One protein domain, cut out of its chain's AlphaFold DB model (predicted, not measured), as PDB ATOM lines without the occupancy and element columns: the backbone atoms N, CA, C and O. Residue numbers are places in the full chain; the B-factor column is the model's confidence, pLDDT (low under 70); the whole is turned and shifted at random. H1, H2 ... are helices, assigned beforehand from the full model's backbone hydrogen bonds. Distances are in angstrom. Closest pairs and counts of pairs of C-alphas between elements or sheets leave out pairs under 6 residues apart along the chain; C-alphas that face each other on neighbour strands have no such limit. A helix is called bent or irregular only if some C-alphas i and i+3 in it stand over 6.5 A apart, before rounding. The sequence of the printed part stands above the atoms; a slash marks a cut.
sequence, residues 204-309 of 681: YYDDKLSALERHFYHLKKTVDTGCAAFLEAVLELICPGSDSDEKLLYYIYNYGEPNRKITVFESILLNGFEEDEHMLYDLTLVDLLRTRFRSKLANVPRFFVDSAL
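Overview. This is residues 204 to 309 of the 681 residues of an uncharacterized protein of Syphacia muris (UniProt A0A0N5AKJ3). A long helix, H1, makes a V with a second helix, H2, which is in the middle of the domain, and H3 folds back along H2 on the side away from H1. H4 packs on the earlier part of H1, while H5, H6 and H7 follow one another round the end of the domain away from H1, beyond a long loop of residues 270 to 284. The printed part has 106 residues with seven named helices, H1 to H7 in order, and no named strand; the class is all helix, with 67 residues in named helices. The whole is compact, with a radius of gyration of the C-alphas of 13.3 A and spans of 39 by 34 by 24 A.

Arrangement. H1, residues 204 to 221, touches H2, residues 226 to 238, with residues 216 to 220 alone; the closest C-alphas, of Leu 219 and Ala 228, are 5.4 A apart. They form a helical hairpin, running opposite ways at a steep tilt of 35.2 degrees, only just past shallow. H1 and H4, residues 264 to 269, only just touch, with 3 pairs of C-alphas within 8 A; the closest, of Leu 212 and Leu 269, are 5.5 A apart. H2 and H3, residues 246 to 254, form another helical hairpin and touch, with the C-alphas of Ala 233 and Leu 248 closest at 4.3 A, at a shallow tilt of 34 degrees, only just short of steep. H5, residues 285 to 291, is close to H2 but not clearly touching, with the C-alphas of Val 234 and Leu 285 closest at 6.8 A. H5 and H6, residues 294 to 299, only just touch, with 3 pairs of C-alphas within 8 A, and touch only at the corner; the closest C-alphas are those of Leu 289 and Leu 297, at 5.9 A. H7, residues 302 to 309, touches no helix but is near H5, about perpendicular at 89 degrees, with the C-alphas of Val 286 and Val 305 closest at 6.3 A. Every O i to N i+4 pair is within hydrogen-bond range in H3, H4 and H5, against 13 of 14 in H1, 8 of 9 in H2, 2 of 4 in H7 and 0 of 2 in H6, where 2 of 3 O i to N i+3 pairs are.

Along the chain. H1 begins at C-alpha 204, (-49.275, 8.239, 7.692), and is 26.4 A long. H2 is 18.5 A long, H3 11.8 A and H7 11.4 A, ending at C-alpha 309, (-25.758, 39.116, 19.771). H6 is irregular, only just: C-alphas 295 and 298 are 6.6 A apart.

Size, cuts and confidence. The C-alphas of Tyr 204 and Leu 309, the two farthest apart, are 40.6 A apart. The printed part has no cut, and the H4 to H5 link is long. The pLDDT is under 70 at residues 204 to 209, 240 to 241, 272 to 278 and 308 to 309.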
ATOM      1  N   TYR A 204     -50.088   7.090   8.107       49.44
ATOM      2  CA  TYR A 204     -49.275   8.239   7.692       49.44
ATOM      3  C   TYR A 204     -48.312   8.720   8.788       49.44
ATOM      4  O   TYR A 204     -47.172   9.083   8.500       49.44
ATOM      5  N   TYR A 205     -48.754   8.696  10.049       51.97
ATOM      6  CA  TYR A 205     -47.928   9.080  11.196       51.97
ATOM      7  C   TYR A 205     -46.793   8.079  11.461       51.97
ATOM      8  O   TYR A 205     -45.679   8.496  11.766       51.97
ATOM      9  N   ASP A 206     -47.045   6.782  11.270       57.41
ATOM     10  CA  ASP A 206     -46.054   5.715  11.474       57.41
ATOM     11  C   ASP A 206     -44.912   5.791  10.435       57.41
ATOM     12  O   ASP A 206     -43.726   5.751  10.772       57.41
ATOM     13  N   ASP A 207     -45.252   6.056   9.166       61.00
ATOM     14  CA  ASP A 207     -44.274   6.284   8.091       61.00
ATOM     15  C   ASP A 207     -43.411   7.543   8.325       61.00
ATOM     16  O   ASP A 207     -42.218   7.562   7.990       61.00
ATOM     17  N   LYS A 208     -43.993   8.601   8.909       59.72
ATOM     18  CA  LYS A 208     -43.284   9.844   9.259       59.72
ATOM     19  C   LYS A 208     -42.318   9.662  10.424       59.72
ATOM     20  O   LYS A 208     -41.165  10.081  10.310       59.72
ATOM     21  N   LEU A 209     -42.763   9.012  11.503       63.94
ATOM     22  CA  LEU A 209     -41.895   8.642  12.624       63.94
ATOM     23  C   LEU A 209     -40.700   7.830  12.120       63.94
ATOM     24  O   LEU A 209     -39.559   8.184  12.403       63.94
ATOM     25  N   SER A 210     -40.945   6.854  11.242       71.00
ATOM     26  CA  SER A 210     -39.878   6.081  10.603       71.00
ATOM     27  C   SER A 210     -38.875   6.950   9.828       71.00
ATOM     28  O   SER A 210     -37.677   6.659   9.828       71.00
ATOM     29  N   ALA A 211     -39.321   8.001   9.130       76.12
ATOM     30  CA  ALA A 211     -38.431   8.879   8.364       76.12
ATOM     31  C   ALA A 211     -37.539   9.742   9.271       76.12
ATOM     32  O   ALA A 211     -36.330   9.833   9.033       76.12
ATOM     33  N   LEU A 212     -38.115  10.326  10.325       81.44
ATOM     34  CA  LEU A 212     -37.376  11.113  11.311       81.44
ATOM     35  C   LEU A 212     -36.399  10.234  12.112       81.44
ATOM     36  O   LEU A 212     -35.231  10.592  12.263       81.44
ATOM     37  N   GLU A 213     -36.825   9.048  12.551       80.81
ATOM     38  CA  GLU A 213     -35.972   8.074  13.249       80.81
ATOM     39  C   GLU A 213     -34.785   7.628  12.390       80.81
ATOM     40  O   GLU A 213     -33.647   7.582  12.869       80.81
ATOM     41  N   ARG A 214     -35.021   7.351  11.100       81.81
ATOM     42  CA  ARG A 214     -33.951   7.038  10.139       81.81
ATOM     43  C   ARG A 214     -32.966   8.192  10.003       81.81
ATOM     44  O   ARG A 214     -31.758   7.950   9.973       81.81
ATOM     45  N   HIS A 215     -33.460   9.427   9.950       86.06
ATOM     46  CA  HIS A 215     -32.606  10.607   9.873       86.06
ATOM     47  C   HIS A 215     -31.748  10.778  11.137       86.06
ATOM     48  O   HIS A 215     -30.531  10.931  11.030       86.06
ATOM     49  N   PHE A 216     -32.335  10.640  12.331       85.25
ATOM     50  CA  PHE A 216     -31.591  10.661  13.595       85.25
ATOM     51  C   PHE A 216     -30.536   9.562  13.676       85.25
ATOM     52  O   PHE A 216     -29.392   9.822  14.051       85.25
ATOM     53  N   TYR A 217     -30.912   8.331  13.330       83.19
ATOM     54  CA  TYR A 217     -29.995   7.195  13.323       83.19
ATOM     55  C   TYR A 217     -28.804   7.445  12.397       83.19
ATOM     56  O   TYR A 217     -27.666   7.144  12.757       83.19
ATOM     57  N   HIS A 218     -29.063   8.032  11.228       84.88
ATOM     58  CA  HIS A 218     -28.025   8.410  10.285       84.88
ATOM     59  C   HIS A 218     -27.101   9.487  10.867       84.88
ATOM     60  O   HIS A 218     -25.900   9.252  10.964       84.88
ATOM     61  N   LEU A 219     -27.639  10.624  11.329       87.19
ATOM     62  CA  LEU A 219     -26.835  11.719  11.894       87.19
ATOM     63  C   LEU A 219     -25.962  11.259  13.073       87.19
ATOM     64  O   LEU A 219     -24.776  11.573  13.126       87.19
ATOM     65  N   LYS A 220     -26.492  10.417  13.968       85.12
ATOM     66  CA  LYS A 220     -25.731   9.857  15.103       85.12
ATOM     67  C   LYS A 220     -24.527   9.004  14.689       85.12
ATOM     68  O   LYS A 220     -23.632   8.788  15.505       85.12
ATOM     69  N   LYS A 221     -24.505   8.499  13.454       83.19
ATOM     70  CA  LYS A 221     -23.405   7.701  12.890       83.19
ATOM     71  C   LYS A 221     -22.431   8.505  12.034       83.19
ATOM     72  O   LYS A 221     -21.395   7.966  11.657       83.19
ATOM     73  N   THR A 222     -22.754   9.759  11.733       85.12
ATOM     74  CA  THR A 222     -21.901  10.663  10.951       85.12
ATOM     75  C   THR A 222     -20.926  11.430  11.841       85.12
ATOM     76  O   THR A 222     -21.039  11.401  13.073       85.12
ATOM     77  N   VAL A 223     -19.925  12.078  11.231       82.50
ATOM     78  CA  VAL A 223     -18.891  12.842  11.954       82.50
ATOM     79  C   VAL A 223     -19.507  13.953  12.799       82.50
ATOM     80  O   VAL A 223     -19.188  14.006  13.976       82.50
ATOM     81  N   ASP A 224     -20.433  14.738  12.253       85.31
ATOM     82  CA  ASP A 224     -21.121  15.818  12.969       85.31
ATOM     83  C   ASP A 224     -22.224  15.272  13.893       85.31
ATOM     84  O   ASP A 224     -23.311  14.890  13.446       85.31
ATOM     85  N   THR A 225     -21.953  15.245  15.200       87.81
ATOM     86  CA  THR A 225     -22.955  14.847  16.202       87.81
ATOM     87  C   THR A 225     -23.827  16.006  16.694       87.81
ATOM     88  O   THR A 225     -24.910  15.764  17.245       87.81
ATOM     89  N   GLY A 226     -23.439  17.252  16.410       90.38
ATOM     90  CA  GLY A 226     -24.212  18.458  16.717       90.38
ATOM     91  C   GLY A 226     -25.499  18.535  15.902       90.38
ATOM     92  O   GLY A 226     -26.556  18.896  16.432       90.38
ATOM     93  N   CYS A 227     -25.458  18.081  14.642       91.75
ATOM     94  CA  CYS A 227     -26.645  17.925  13.800       91.75
ATOM     95  C   CYS A 227     -27.781  17.157  14.483       91.75
ATOM     96  O   CYS A 227     -28.903  17.667  14.551       91.75
ATOM     97  N   ALA A 228     -27.471  15.991  15.052       91.38
ATOM     98  CA  ALA A 228     -28.437  15.178  15.785       91.38
ATOM     99  C   ALA A 228     -28.868  15.829  17.108       91.38
ATOM    100  O   ALA A 228     -30.060  15.868  17.400       91.38
ATOM    101  N   ALA A 229     -27.919  16.340  17.899       93.25
ATOM    102  CA  ALA A 229     -28.203  16.901  19.221       93.25
ATOM    103  C   ALA A 229     -29.137  18.123  19.163       93.25
ATOM    104  O   ALA A 229     -30.035  18.248  19.991       93.25
ATOM    105  N   PHE A 230     -28.978  18.986  18.158       94.50
ATOM    106  CA  PHE A 230     -29.891  20.109  17.923       94.50
ATOM    107  C   PHE A 230     -31.315  19.648  17.638       94.50
ATOM    108  O   PHE A 230     -32.255  20.175  18.219       94.50
ATOM    109  N   LEU A 231     -31.488  18.655  16.760       93.06
ATOM    110  CA  LEU A 231     -32.816  18.150  16.426       93.06
ATOM    111  C   LEU A 231     -33.468  17.452  17.623       93.06
ATOM    112  O   LEU A 231     -34.677  17.559  17.789       93.06
ATOM    113  N   GLU A 232     -32.686  16.790  18.485       92.19
ATOM    114  CA  GLU A 232     -33.187  16.269  19.764       92.19
ATOM    115  C   GLU A 232     -33.657  17.400  20.689       92.19
ATOM    116  O   GLU A 232     -34.718  17.279  21.293       92.19
ATOM    117  N   ALA A 233     -32.911  18.507  20.767       93.88
ATOM    118  CA  ALA A 233     -33.301  19.682  21.548       93.88
ATOM    119  C   ALA A 233     -34.573  20.353  21.001       93.88
ATOM    120  O   ALA A 233     -35.470  20.683  21.772       93.88
ATOM    121  N   VAL A 234     -34.689  20.517  19.678       93.00
ATOM    122  CA  VAL A 234     -35.908  21.046  19.040       93.00
ATOM    123  C   VAL A 234     -37.094  20.122  19.315       93.00
ATOM    124  O   VAL A 234     -38.156  20.599  19.702       93.00
ATOM    125  N   LEU A 235     -36.914  18.804  19.169       89.94
ATOM    126  CA  LEU A 235     -37.969  17.824  19.421       89.94
ATOM    127  C   LEU A 235     -38.431  17.830  20.890       89.94
ATOM    128  O   LEU A 235     -39.625  17.710  21.145       89.94
ATOM    129  N   GLU A 236     -37.512  17.999  21.849       90.38
ATOM    130  CA  GLU A 236     -37.832  18.124  23.282       90.38
ATOM    131  C   GLU A 236     -38.656  19.384  23.593       90.38
ATOM    132  O   GLU A 236     -39.479  19.353  24.511       90.38
ATOM    133  N   LEU A 237     -38.467  20.469  22.832       89.62
ATOM    134  CA  LEU A 237     -39.252  21.698  22.971       89.62
ATOM    135  C   LEU A 237     -40.670  21.553  22.414       89.62
ATOM    136  O   LEU A 237     -41.615  21.986  23.064       89.62
ATOM    137  N   ILE A 238     -40.813  20.962  21.224       87.62
ATOM    138  CA  ILE A 238     -42.103  20.918  20.517       87.62
ATOM    139  C   ILE A 238     -43.016  19.765  20.964       87.62
ATOM    140  O   ILE A 238     -44.221  19.836  20.744       87.62
ATOM    141  N   CYS A 239     -42.476  18.708  21.585       83.38
ATOM    142  CA  CYS A 239     -43.269  17.560  22.034       83.38
ATOM    143  C   CYS A 239     -44.198  17.910  23.222       83.38
ATOM    144  O   CYS A 239     -43.700  18.308  24.282       83.38
ATOM    145  N   PRO A 240     -45.521  17.660  23.121       65.50
ATOM    146  CA  PRO A 240     -46.468  17.909  24.210       65.50
ATOM    147  C   PRO A 240     -46.130  17.120  25.488       65.50
ATOM    148  O   PRO A 240     -45.907  15.909  25.445       65.50
ATOM    149  N   GLY A 241     -46.119  17.797  26.644       66.81
ATOM    150  CA  GLY A 241     -45.900  17.181  27.965       66.81
ATOM    151  C   GLY A 241     -44.436  16.941  28.364       66.81
ATOM    152  O   GLY A 241     -44.180  16.289  29.378       66.81
ATOM    153  N   SER A 242     -43.475  17.447  27.589       75.69
ATOM    154  CA  SER A 242     -42.050  17.385  27.928       75.69
ATOM    155  C   SER A 242     -41.639  18.491  28.916       75.69
ATOM    156  O   SER A 242     -41.278  19.601  28.518       75.69
ATOM    157  N   ASP A 243     -41.622  18.167  30.212       74.69
ATOM    158  CA  ASP A 243     -41.036  19.027  31.263       74.69
ATOM    159  C   ASP A 243     -39.508  18.856  31.396       74.69
ATOM    160  O   ASP A 243     -38.868  19.506  32.222       74.69
ATOM    161  N   SER A 244     -38.908  17.970  30.595       84.00
ATOM    162  CA  SER A 244     -37.456  17.797  30.528       84.00
ATOM    163  C   SER A 244     -36.810  18.919  29.718       84.00
ATOM    164  O   SER A 244     -37.338  19.315  28.677       84.00
ATOM    165  N   ASP A 245     -35.637  19.357  30.174       88.69
ATOM    166  CA  ASP A 245     -34.714  20.226  29.433       88.69
ATOM    167  C   ASP A 245     -33.337  19.546  29.242       88.69
ATOM    168  O   ASP A 245     -32.333  20.203  28.964       88.69
ATOM    169  N   GLU A 246     -33.244  18.225  29.439       92.25
ATOM    170  CA  GLU A 246     -31.981  17.479  29.375       92.25
ATOM    171  C   GLU A 246     -31.337  17.562  27.986       92.25
ATOM    172  O   GLU A 246     -30.136  17.822  27.877       92.25
ATOM    173  N   LYS A 247     -32.117  17.366  26.914       92.94
ATOM    174  CA  LYS A 247     -31.598  17.405  25.536       92.94
ATOM    175  C   LYS A 247     -31.251  18.818  25.105       92.94
ATOM    176  O   LYS A 247     -30.212  19.020  24.469       92.94
ATOM    177  N   LEU A 248     -32.070  19.785  25.503       93.31
ATOM    178  CA  LEU A 248     -31.808  21.202  25.303       93.31
ATOM    179  C   LEU A 248     -30.486  21.620  25.958       93.31
ATOM    180  O   LEU A 248     -29.598  22.145  25.283       93.31
ATOM    181  N   LEU A 249     -30.319  21.339  27.253       93.38
ATOM    182  CA  LEU A 249     -29.100  21.672  27.989       93.38
ATOM    183  C   LEU A 249     -27.892  20.898  27.455       93.38
ATOM    184  O   LEU A 249     -26.815  21.478  27.307       93.38
ATOM    185  N   TYR A 250     -28.064  19.624  27.095       93.56
ATOM    186  CA  TYR A 250     -27.008  18.837  26.464       93.56
ATOM    187  C   TYR A 250     -26.493  19.518  25.193       93.56
ATOM    188  O   TYR A 250     -25.282  19.704  25.057       93.56
ATOM    189  N   TYR A 251     -27.382  19.948  24.292       93.44
ATOM    190  CA  TYR A 251     -26.979  20.661  23.082       93.44
ATOM    191  C   TYR A 251     -26.241  21.974  23.396       93.44
ATOM    192  O   TYR A 251     -25.173  22.236  22.833       93.44
ATOM    193  N   ILE A 252     -26.778  22.769  24.326       92.62
ATOM    194  CA  ILE A 252     -26.222  24.074  24.710       92.62
ATOM    195  C   ILE A 252     -24.795  23.944  25.253       92.62
ATOM    196  O   ILE A 252     -23.913  24.695  24.839       92.62
ATOM    197  N   TYR A 253     -24.549  22.996  26.158       91.25
ATOM    198  CA  TYR A 253     -23.230  22.841  26.779       91.25
ATOM    199  C   TYR A 253     -22.215  22.130  25.879       91.25
ATOM    200  O   TYR A 253     -21.024  22.429  25.958       91.25
ATOM    201  N   ASN A 254     -22.655  21.200  25.022       89.94
ATOM    202  CA  ASN A 254     -21.733  20.403  24.206       89.94
ATOM    203  C   ASN A 254     -21.380  21.057  22.869       89.94
ATOM    204  O   ASN A 254     -20.263  20.860  22.400       89.94
ATOM    205  N   TYR A 255     -22.302  21.810  22.265       89.81
ATOM    206  CA  TYR A 255     -22.107  22.416  20.941       89.81
ATOM    207  C   TYR A 255     -22.308  23.930  20.995       89.81
ATOM    208  O   TYR A 255     -21.455  24.684  20.531       89.81
ATOM    209  N   GLY A 256     -23.402  24.379  21.623       83.69
ATOM    210  CA  GLY A 256     -23.602  25.789  21.957       83.69
ATOM    211  C   GLY A 256     -23.604  26.730  20.753       83.69
ATOM    212  O   GLY A 256     -23.044  27.816  20.855       83.69
ATOM    213  N   GLU A 257     -24.204  26.312  19.634       87.69
ATOM    214  CA  GLU A 257     -24.414  27.149  18.444       87.69
ATOM    215  C   GLU A 257     -25.845  27.719  18.463       87.69
ATOM    216  O   GLU A 257     -26.795  26.987  18.143       87.69
ATOM    217  N   PRO A 258     -26.033  28.982  18.889       86.62
ATOM    218  CA  PRO A 258     -27.352  29.598  18.993       86.62
ATOM    219  C   PRO A 258     -27.907  30.053  17.640       86.62
ATOM    220  O   PRO A 258     -29.119  30.215  17.513       86.62
ATOM    221  N   ASN A 259     -27.046  30.237  16.632       86.62
ATOM    222  CA  ASN A 259     -27.421  30.794  15.333       86.62
ATOM    223  C   ASN A 259     -27.845  29.724  14.318       86.62
ATOM    224  O   ASN A 259     -28.255  30.052  13.202       86.62
ATOM    225  N   ARG A 260     -27.786  28.440  14.685       89.81
ATOM    226  CA  ARG A 260     -28.277  27.365  13.824       89.81
ATOM    227  C   ARG A 260     -29.786  27.485  13.620       89.81
ATOM    228  O   ARG A 260     -30.556  27.479  14.581       89.81
ATOM    229  N   LYS A 261     -30.189  27.514  12.353       90.50
ATOM    230  CA  LYS A 261     -31.586  27.518  11.916       90.50
ATOM    231  C   LYS A 261     -32.060  26.116  11.547       90.50
ATOM    232  O   LYS A 261     -31.275  25.301  11.062       90.50
ATOM    233  N   ILE A 262     -33.351  25.863  11.736       90.81
ATOM    234  CA  ILE A 262     -34.020  24.658  11.239       90.81
ATOM    235  C   ILE A 262     -34.161  24.772   9.717       90.81
ATOM    236  O   ILE A 262     -34.765  25.718   9.201       90.81
ATOM    237  N   THR A 263     -33.606  23.805   8.991       88.69
ATOM    238  CA  THR A 263     -33.736  23.729   7.528       88.69
ATOM    239  C   THR A 263     -35.152  23.328   7.117       88.69
ATOM    240  O   THR A 263     -35.914  22.759   7.903       88.69
ATOM    241  N   VAL A 264     -35.515  23.561   5.854       86.56
ATOM    242  CA  VAL A 264     -36.835  23.152   5.349       86.56
ATOM    243  C   VAL A 264     -36.972  21.632   5.389       86.56
ATOM    244  O   VAL A 264     -38.014  21.114   5.787       86.56
ATOM    245  N   PHE A 265     -35.900  20.910   5.052       86.50
ATOM    246  CA  PHE A 265     -35.846  19.454   5.167       86.50
ATOM    247  C   PHE A 265     -36.125  18.970   6.594       86.50
ATOM    248  O   PHE A 265     -37.004  18.133   6.793       86.50
ATOM    249  N   GLU A 266     -35.420  19.513   7.591       89.62
ATOM    250  CA  GLU A 266     -35.628  19.165   9.002       89.62
ATOM    251  C   GLU A 266     -37.045  19.541   9.460       89.62
ATOM    252  O   GLU A 266     -37.714  18.731  10.098       89.62
ATOM    253  N   SER A 267     -37.550  20.715   9.062       88.50
ATOM    254  CA  SER A 267     -38.921  21.141   9.367       88.50
ATOM    255  C   SER A 267     -39.969  20.186   8.796       88.50
ATOM    256  O   SER A 267     -40.978  19.957   9.455       88.50
ATOM    257  N   ILE A 268     -39.759  19.616   7.603       84.12
ATOM    258  CA  ILE A 268     -40.677  18.623   7.022       84.12
ATOM    259  C   ILE A 268     -40.677  17.332   7.849       84.12
ATOM    260  O   ILE A 268     -41.739  16.738   8.045       84.12
ATOM    261  N   LEU A 269     -39.514  16.907   8.353       84.19
ATOM    262  CA  LEU A 269     -39.399  15.718   9.204       84.19
ATOM    263  C   LEU A 269     -40.009  15.927  10.596       84.19
ATOM    264  O   LEU A 269     -40.562  14.987  11.161       84.19
ATOM    265  N   LEU A 270     -39.938  17.152  11.122       84.50
ATOM    266  CA  LEU A 270     -40.547  17.564  12.392       84.50
ATOM    267  C   LEU A 270     -42.041  17.925  12.261       84.50
ATOM    268  O   LEU A 270     -42.704  18.197  13.259       84.50
ATOM    269  N   ASN A 271     -42.598  17.945  11.048       75.38
ATOM    270  CA  ASN A 271     -43.975  18.378  10.835       75.38
ATOM    271  C   ASN A 271     -44.999  17.323  11.302       75.38
ATOM    272  O   ASN A 271     -45.056  16.212  10.753       75.38
ATOM    273  N   GLY A 272     -45.869  17.709  12.239       64.25
ATOM    274  CA  GLY A 272     -46.891  16.857  12.864       64.25
ATOM    275  C   GLY A 272     -46.610  16.476  14.323       64.25
ATOM    276  O   GLY A 272     -47.356  15.670  14.870       64.25
ATOM    277  N   PHE A 273     -45.550  17.024  14.932       64.00
ATOM    278  CA  PHE A 273     -45.253  16.878  16.366       64.00
ATOM    279  C   PHE A 273     -45.728  18.073  17.219       64.00
ATOM    280  O   PHE A 273     -45.740  17.956  18.439       64.00
ATOM    281  N   GLU A 274     -46.126  19.191  16.599       62.09
ATOM    282  CA  GLU A 274     -46.757  20.344  17.266       62.09
ATOM    283  C   GLU A 274     -48.293  20.235  17.223       62.09
ATOM    284  O   GLU A 274     -48.854  19.643  16.297       62.09
ATOM    285  N   GLU A 275     -48.974  20.827  18.212       55.38
ATOM    286  CA  GLU A 275     -50.443  20.956  18.233       55.38
ATOM    287  C   GLU A 275     -50.951  22.007  17.221       55.38
ATOM    288  O   GLU A 275     -52.069  21.882  16.720       55.38
ATOM    289  N   ASP A 276     -50.110  22.989  16.866       58.09
ATOM    290  CA  ASP A 276     -50.416  24.079  15.932       58.09
ATOM    291  C   ASP A 276     -49.702  23.904  14.575       58.09
ATOM    292  O   ASP A 276     -48.534  23.524  14.513       58.09
ATOM    293  N   GLU A 277     -50.362  24.259  13.461       60.25
ATOM    294  CA  GLU A 277     -49.787  24.236  12.095       60.25
ATOM    295  C   GLU A 277     -48.789  25.392  11.831       60.25
ATOM    296  O   GLU A 277     -48.804  26.045  10.777       60.25
ATOM    297  N   HIS A 278     -47.909  25.697  12.783       68.75
ATOM    298  CA  HIS A 278     -46.918  26.754  12.622       68.75
ATOM    299  C   HIS A 278     -45.631  26.235  11.972       68.75
ATOM    300  O   HIS A 278     -45.060  25.219  12.342       68.75
ATOM    301  N   MET A 279     -45.132  26.973  10.981       77.06
ATOM    302  CA  MET A 279     -43.910  26.603  10.262       77.06
ATOM    303  C   MET A 279     -42.684  26.695  11.181       77.06
ATOM    304  O   MET A 279     -42.526  27.696  11.878       77.06
ATOM    305  N   LEU A 280     -41.827  25.669  11.180       86.75
ATOM    306  CA  LEU A 280     -40.614  25.602  12.010       86.75
ATOM    307  C   LEU A 280     -39.331  26.011  11.274       86.75
ATOM    308  O   LEU A 280     -38.325  26.283  11.923       86.75
ATOM    309  N   TYR A 281     -39.342  26.032   9.938       87.25
ATOM    310  CA  TYR A 281     -38.166  26.398   9.149       87.25
ATOM    311  C   TYR A 281     -37.737  27.851   9.408       87.25
ATOM    312  O   TYR A 281     -38.563  28.690   9.763       87.25
ATOM    313  N   ASP A 282     -36.445  28.129   9.225       88.75
ATOM    314  CA  ASP A 282     -35.825  29.455   9.413       88.75
ATOM    315  C   ASP A 282     -35.802  29.979  10.867       88.75
ATOM    316  O   ASP A 282     -35.292  31.064  11.140       88.75
ATOM    317  N   LEU A 283     -36.264  29.180  11.835       90.44
ATOM    318  CA  LEU A 283     -36.186  29.503  13.262       90.44
ATOM    319  C   LEU A 283     -34.932  28.906  13.902       90.44
ATOM    320  O   LEU A 283     -34.557  27.761  13.628       90.44
ATOM    321  N   THR A 284     -34.298  29.665  14.794       92.31
ATOM    322  CA  THR A 284     -33.270  29.144  15.708       92.31
ATOM    323  C   THR A 284     -33.898  28.589  16.990       92.31
ATOM    324  O   THR A 284     -35.052  28.880  17.317       92.31
ATOM    325  N   LEU A 285     -33.124  27.836  17.784       92.62
ATOM    326  CA  LEU A 285     -33.551  27.449  19.139       92.62
ATOM    327  C   LEU A 285     -33.871  28.672  20.005       92.62
ATOM    328  O   LEU A 285     -34.829  28.654  20.775       92.62
ATOM    329  N   VAL A 286     -33.094  29.747  19.860       92.19
ATOM    330  CA  VAL A 286     -33.315  30.990  20.599       92.19
ATOM    331  C   VAL A 286     -34.625  31.657  20.168       92.19
ATOM    332  O   VAL A 286     -35.378  32.120  21.026       92.19
ATOM    333  N   ASP A 287     -34.943  31.654  18.870       91.88
ATOM    334  CA  ASP A 287     -36.215  32.180  18.359       91.88
ATOM    335  C   ASP A 287     -37.398  31.374  18.898       91.88
ATOM    336  O   ASP A 287     -38.361  31.960  19.398       91.88
ATOM    337  N   LEU A 288     -37.312  30.040  18.883       91.75
ATOM    338  CA  LEU A 288     -38.340  29.159  19.447       91.75
ATOM    339  C   LEU A 288     -38.562  29.423  20.941       91.75
ATOM    340  O   LEU A 288     -39.702  29.596  21.372       91.75
ATOM    341  N   LEU A 289     -37.490  29.526  21.727       91.50
ATOM    342  CA  LEU A 289     -37.561  29.833  23.160       91.50
ATOM    343  C   LEU A 289     -38.174  31.215  23.430       91.50
ATOM    344  O   LEU A 289     -38.990  31.369  24.335       91.50
ATOM    345  N   ARG A 290     -37.820  32.236  22.638       90.88
ATOM    346  CA  ARG A 290     -38.326  33.608  22.821       90.88
ATOM    347  C   ARG A 290     -39.759  33.800  22.331       90.88
ATOM    348  O   ARG A 290     -40.452  34.675  22.855       90.88
ATOM    349  N   THR A 291     -40.200  33.047  21.327       89.12
ATOM    350  CA  THR A 291     -41.507  33.258  20.679       89.12
ATOM    351  C   THR A 291     -42.562  32.255  21.125       89.12
ATOM    352  O   THR A 291     -43.679  32.675  21.422       89.12
ATOM    353  N   ARG A 292     -42.212  30.968  21.228       88.94
ATOM    354  CA  ARG A 292     -43.157  29.872  21.505       88.94
ATOM    355  C   ARG A 292     -42.999  29.284  22.906       88.94
ATOM    356  O   ARG A 292     -43.992  29.052  23.582       88.94
ATOM    357  N   PHE A 293     -41.765  29.125  23.389       88.81
ATOM    358  CA  PHE A 293     -41.467  28.396  24.633       88.81
ATOM    359  C   PHE A 293     -40.874  29.289  25.732       88.81
ATOM    360  O   PHE A 293     -39.908  28.925  26.405       88.81
ATOM    361  N   ARG A 294     -41.471  30.470  25.944       88.94
ATOM    362  CA  ARG A 294     -40.959  31.488  26.887       88.94
ATOM    363  C   ARG A 294     -40.809  30.993  28.322       88.94
ATOM    364  O   ARG A 294     -39.916  31.456  29.022       88.94
ATOM    365  N   SER A 295     -41.662  30.068  28.762       88.50
ATOM    366  CA  SER A 295     -41.590  29.477  30.104       88.50
ATOM    367  C   SER A 295     -40.268  28.744  30.352       88.50
ATOM    368  O   SER A 295     -39.744  28.808  31.461       88.50
ATOM    369  N   LYS A 296     -39.691  28.116  29.318       88.06
ATOM    370  CA  LYS A 296     -38.419  27.384  29.406       88.06
ATOM    371  C   LYS A 296     -37.190  28.292  29.373       88.06
ATOM    372  O   LYS A 296     -36.110  27.868  29.771       88.06
ATOM    373  N   LEU A 297     -37.334  29.558  28.969       88.94
ATOM    374  CA  LEU A 297     -36.216  30.504  28.874       88.94
ATOM    375  C   LEU A 297     -35.500  30.713  30.223       88.94
ATOM    376  O   LEU A 297     -34.299  30.961  30.237       88.94
ATOM    377  N   ALA A 298     -36.209  30.567  31.349       87.44
ATOM    378  CA  ALA A 298     -35.630  30.671  32.693       87.44
ATOM    379  C   ALA A 298     -34.583  29.581  32.998       87.44
ATOM    380  O   ALA A 298     -33.677  29.818  33.795       87.44
ATOM    381  N   ASN A 299     -34.684  28.420  32.345       87.81
ATOM    382  CA  ASN A 299     -33.776  27.286  32.536       87.81
ATOM    383  C   ASN A 299     -32.578  27.327  31.573       87.81
ATOM    384  O   ASN A 299     -31.656  26.520  31.688       87.81
ATOM    385  N   VAL A 300     -32.572  28.263  30.619       91.69
ATOM    386  CA  VAL A 300     -31.545  28.367  29.581       91.69
ATOM    387  C   VAL A 300     -30.418  29.299  30.043       91.69
ATOM    388  O   VAL A 300     -30.683  30.431  30.454       91.69
ATOM    389  N   PRO A 301     -29.141  28.880  29.954       91.94
ATOM    390  CA  PRO A 301     -28.015  29.729  30.325       91.94
ATOM    391  C   PRO A 301     -27.938  31.022  29.500       91.94
ATOM    392  O   PRO A 301     -27.995  30.990  28.269       91.94
ATOM    393  N   ARG A 302     -27.708  32.159  30.174       88.50
ATOM    394  CA  ARG A 302     -27.603  33.478  29.522       88.50
ATOM    395  C   ARG A 302     -26.528  33.531  28.447       88.50
ATOM    396  O   ARG A 302     -26.801  34.031  27.366       88.50
ATOM    397  N   PHE A 303     -25.364  32.916  28.686       86.88
ATOM    398  CA  PHE A 303     -24.279  32.904  27.702       86.88
ATOM    399  C   PHE A 303     -24.738  32.380  26.334       86.88
ATOM    400  O   PHE A 303     -24.251  32.857  25.319       86.88
ATOM    401  N   PHE A 304     -25.676  31.426  26.284       89.25
ATOM    402  CA  PHE A 304     -26.175  30.872  25.028       89.25
ATOM    403  C   PHE A 304     -27.113  31.849  24.311       89.25
ATOM    404  O   PHE A 304     -26.985  32.066  23.109       89.25
ATOM    405  N   VAL A 305     -28.022  32.473  25.060       86.56
ATOM    406  CA  VAL A 305     -29.000  33.442  24.540       86.56
ATOM    407  C   VAL A 305     -28.321  34.741  24.091       86.56
ATOM    408  O   VAL A 305     -28.723  35.325  23.081       86.56
ATOM    409  N   ASP A 306     -27.285  35.159  24.818       82.00
ATOM    410  CA  ASP A 306     -26.513  36.378  24.568       82.00
ATOM    411  C   ASP A 306     -25.466  36.167  23.464       82.00
ATOM    412  O   ASP A 306     -25.162  37.096  22.722       82.00
ATOM    413  N   SER A 307     -24.970  34.934  23.271       75.38
ATOM    414  CA  SER A 307     -24.006  34.617  22.201       75.38
ATOM    415  C   SER A 307     -24.526  34.893  20.789       75.38
ATOM    416  O   SER A 307     -23.729  35.088  19.876       75.38
ATOM    417  N   ALA A 308     -25.847  34.946  20.604       64.38
ATOM    418  CA  ALA A 308     -26.473  35.324  19.338       64.38
ATOM    419  C   ALA A 308     -26.311  36.821  18.987       64.38
ATOM    420  O   ALA A 308     -26.672  37.219  17.883       64.38
ATOM    421  N   LEU A 309     -25.819  37.656  19.915       61.84
ATOM    422  CA  LEU A 309     -25.758  39.116  19.771       61.84
ATOM    423  C   LEU A 309     -24.349  39.662  19.501       61.84
ATOM    424  O   LEU A 309     -24.221  40.840  19.177       61.84
TER     425      LEU A 309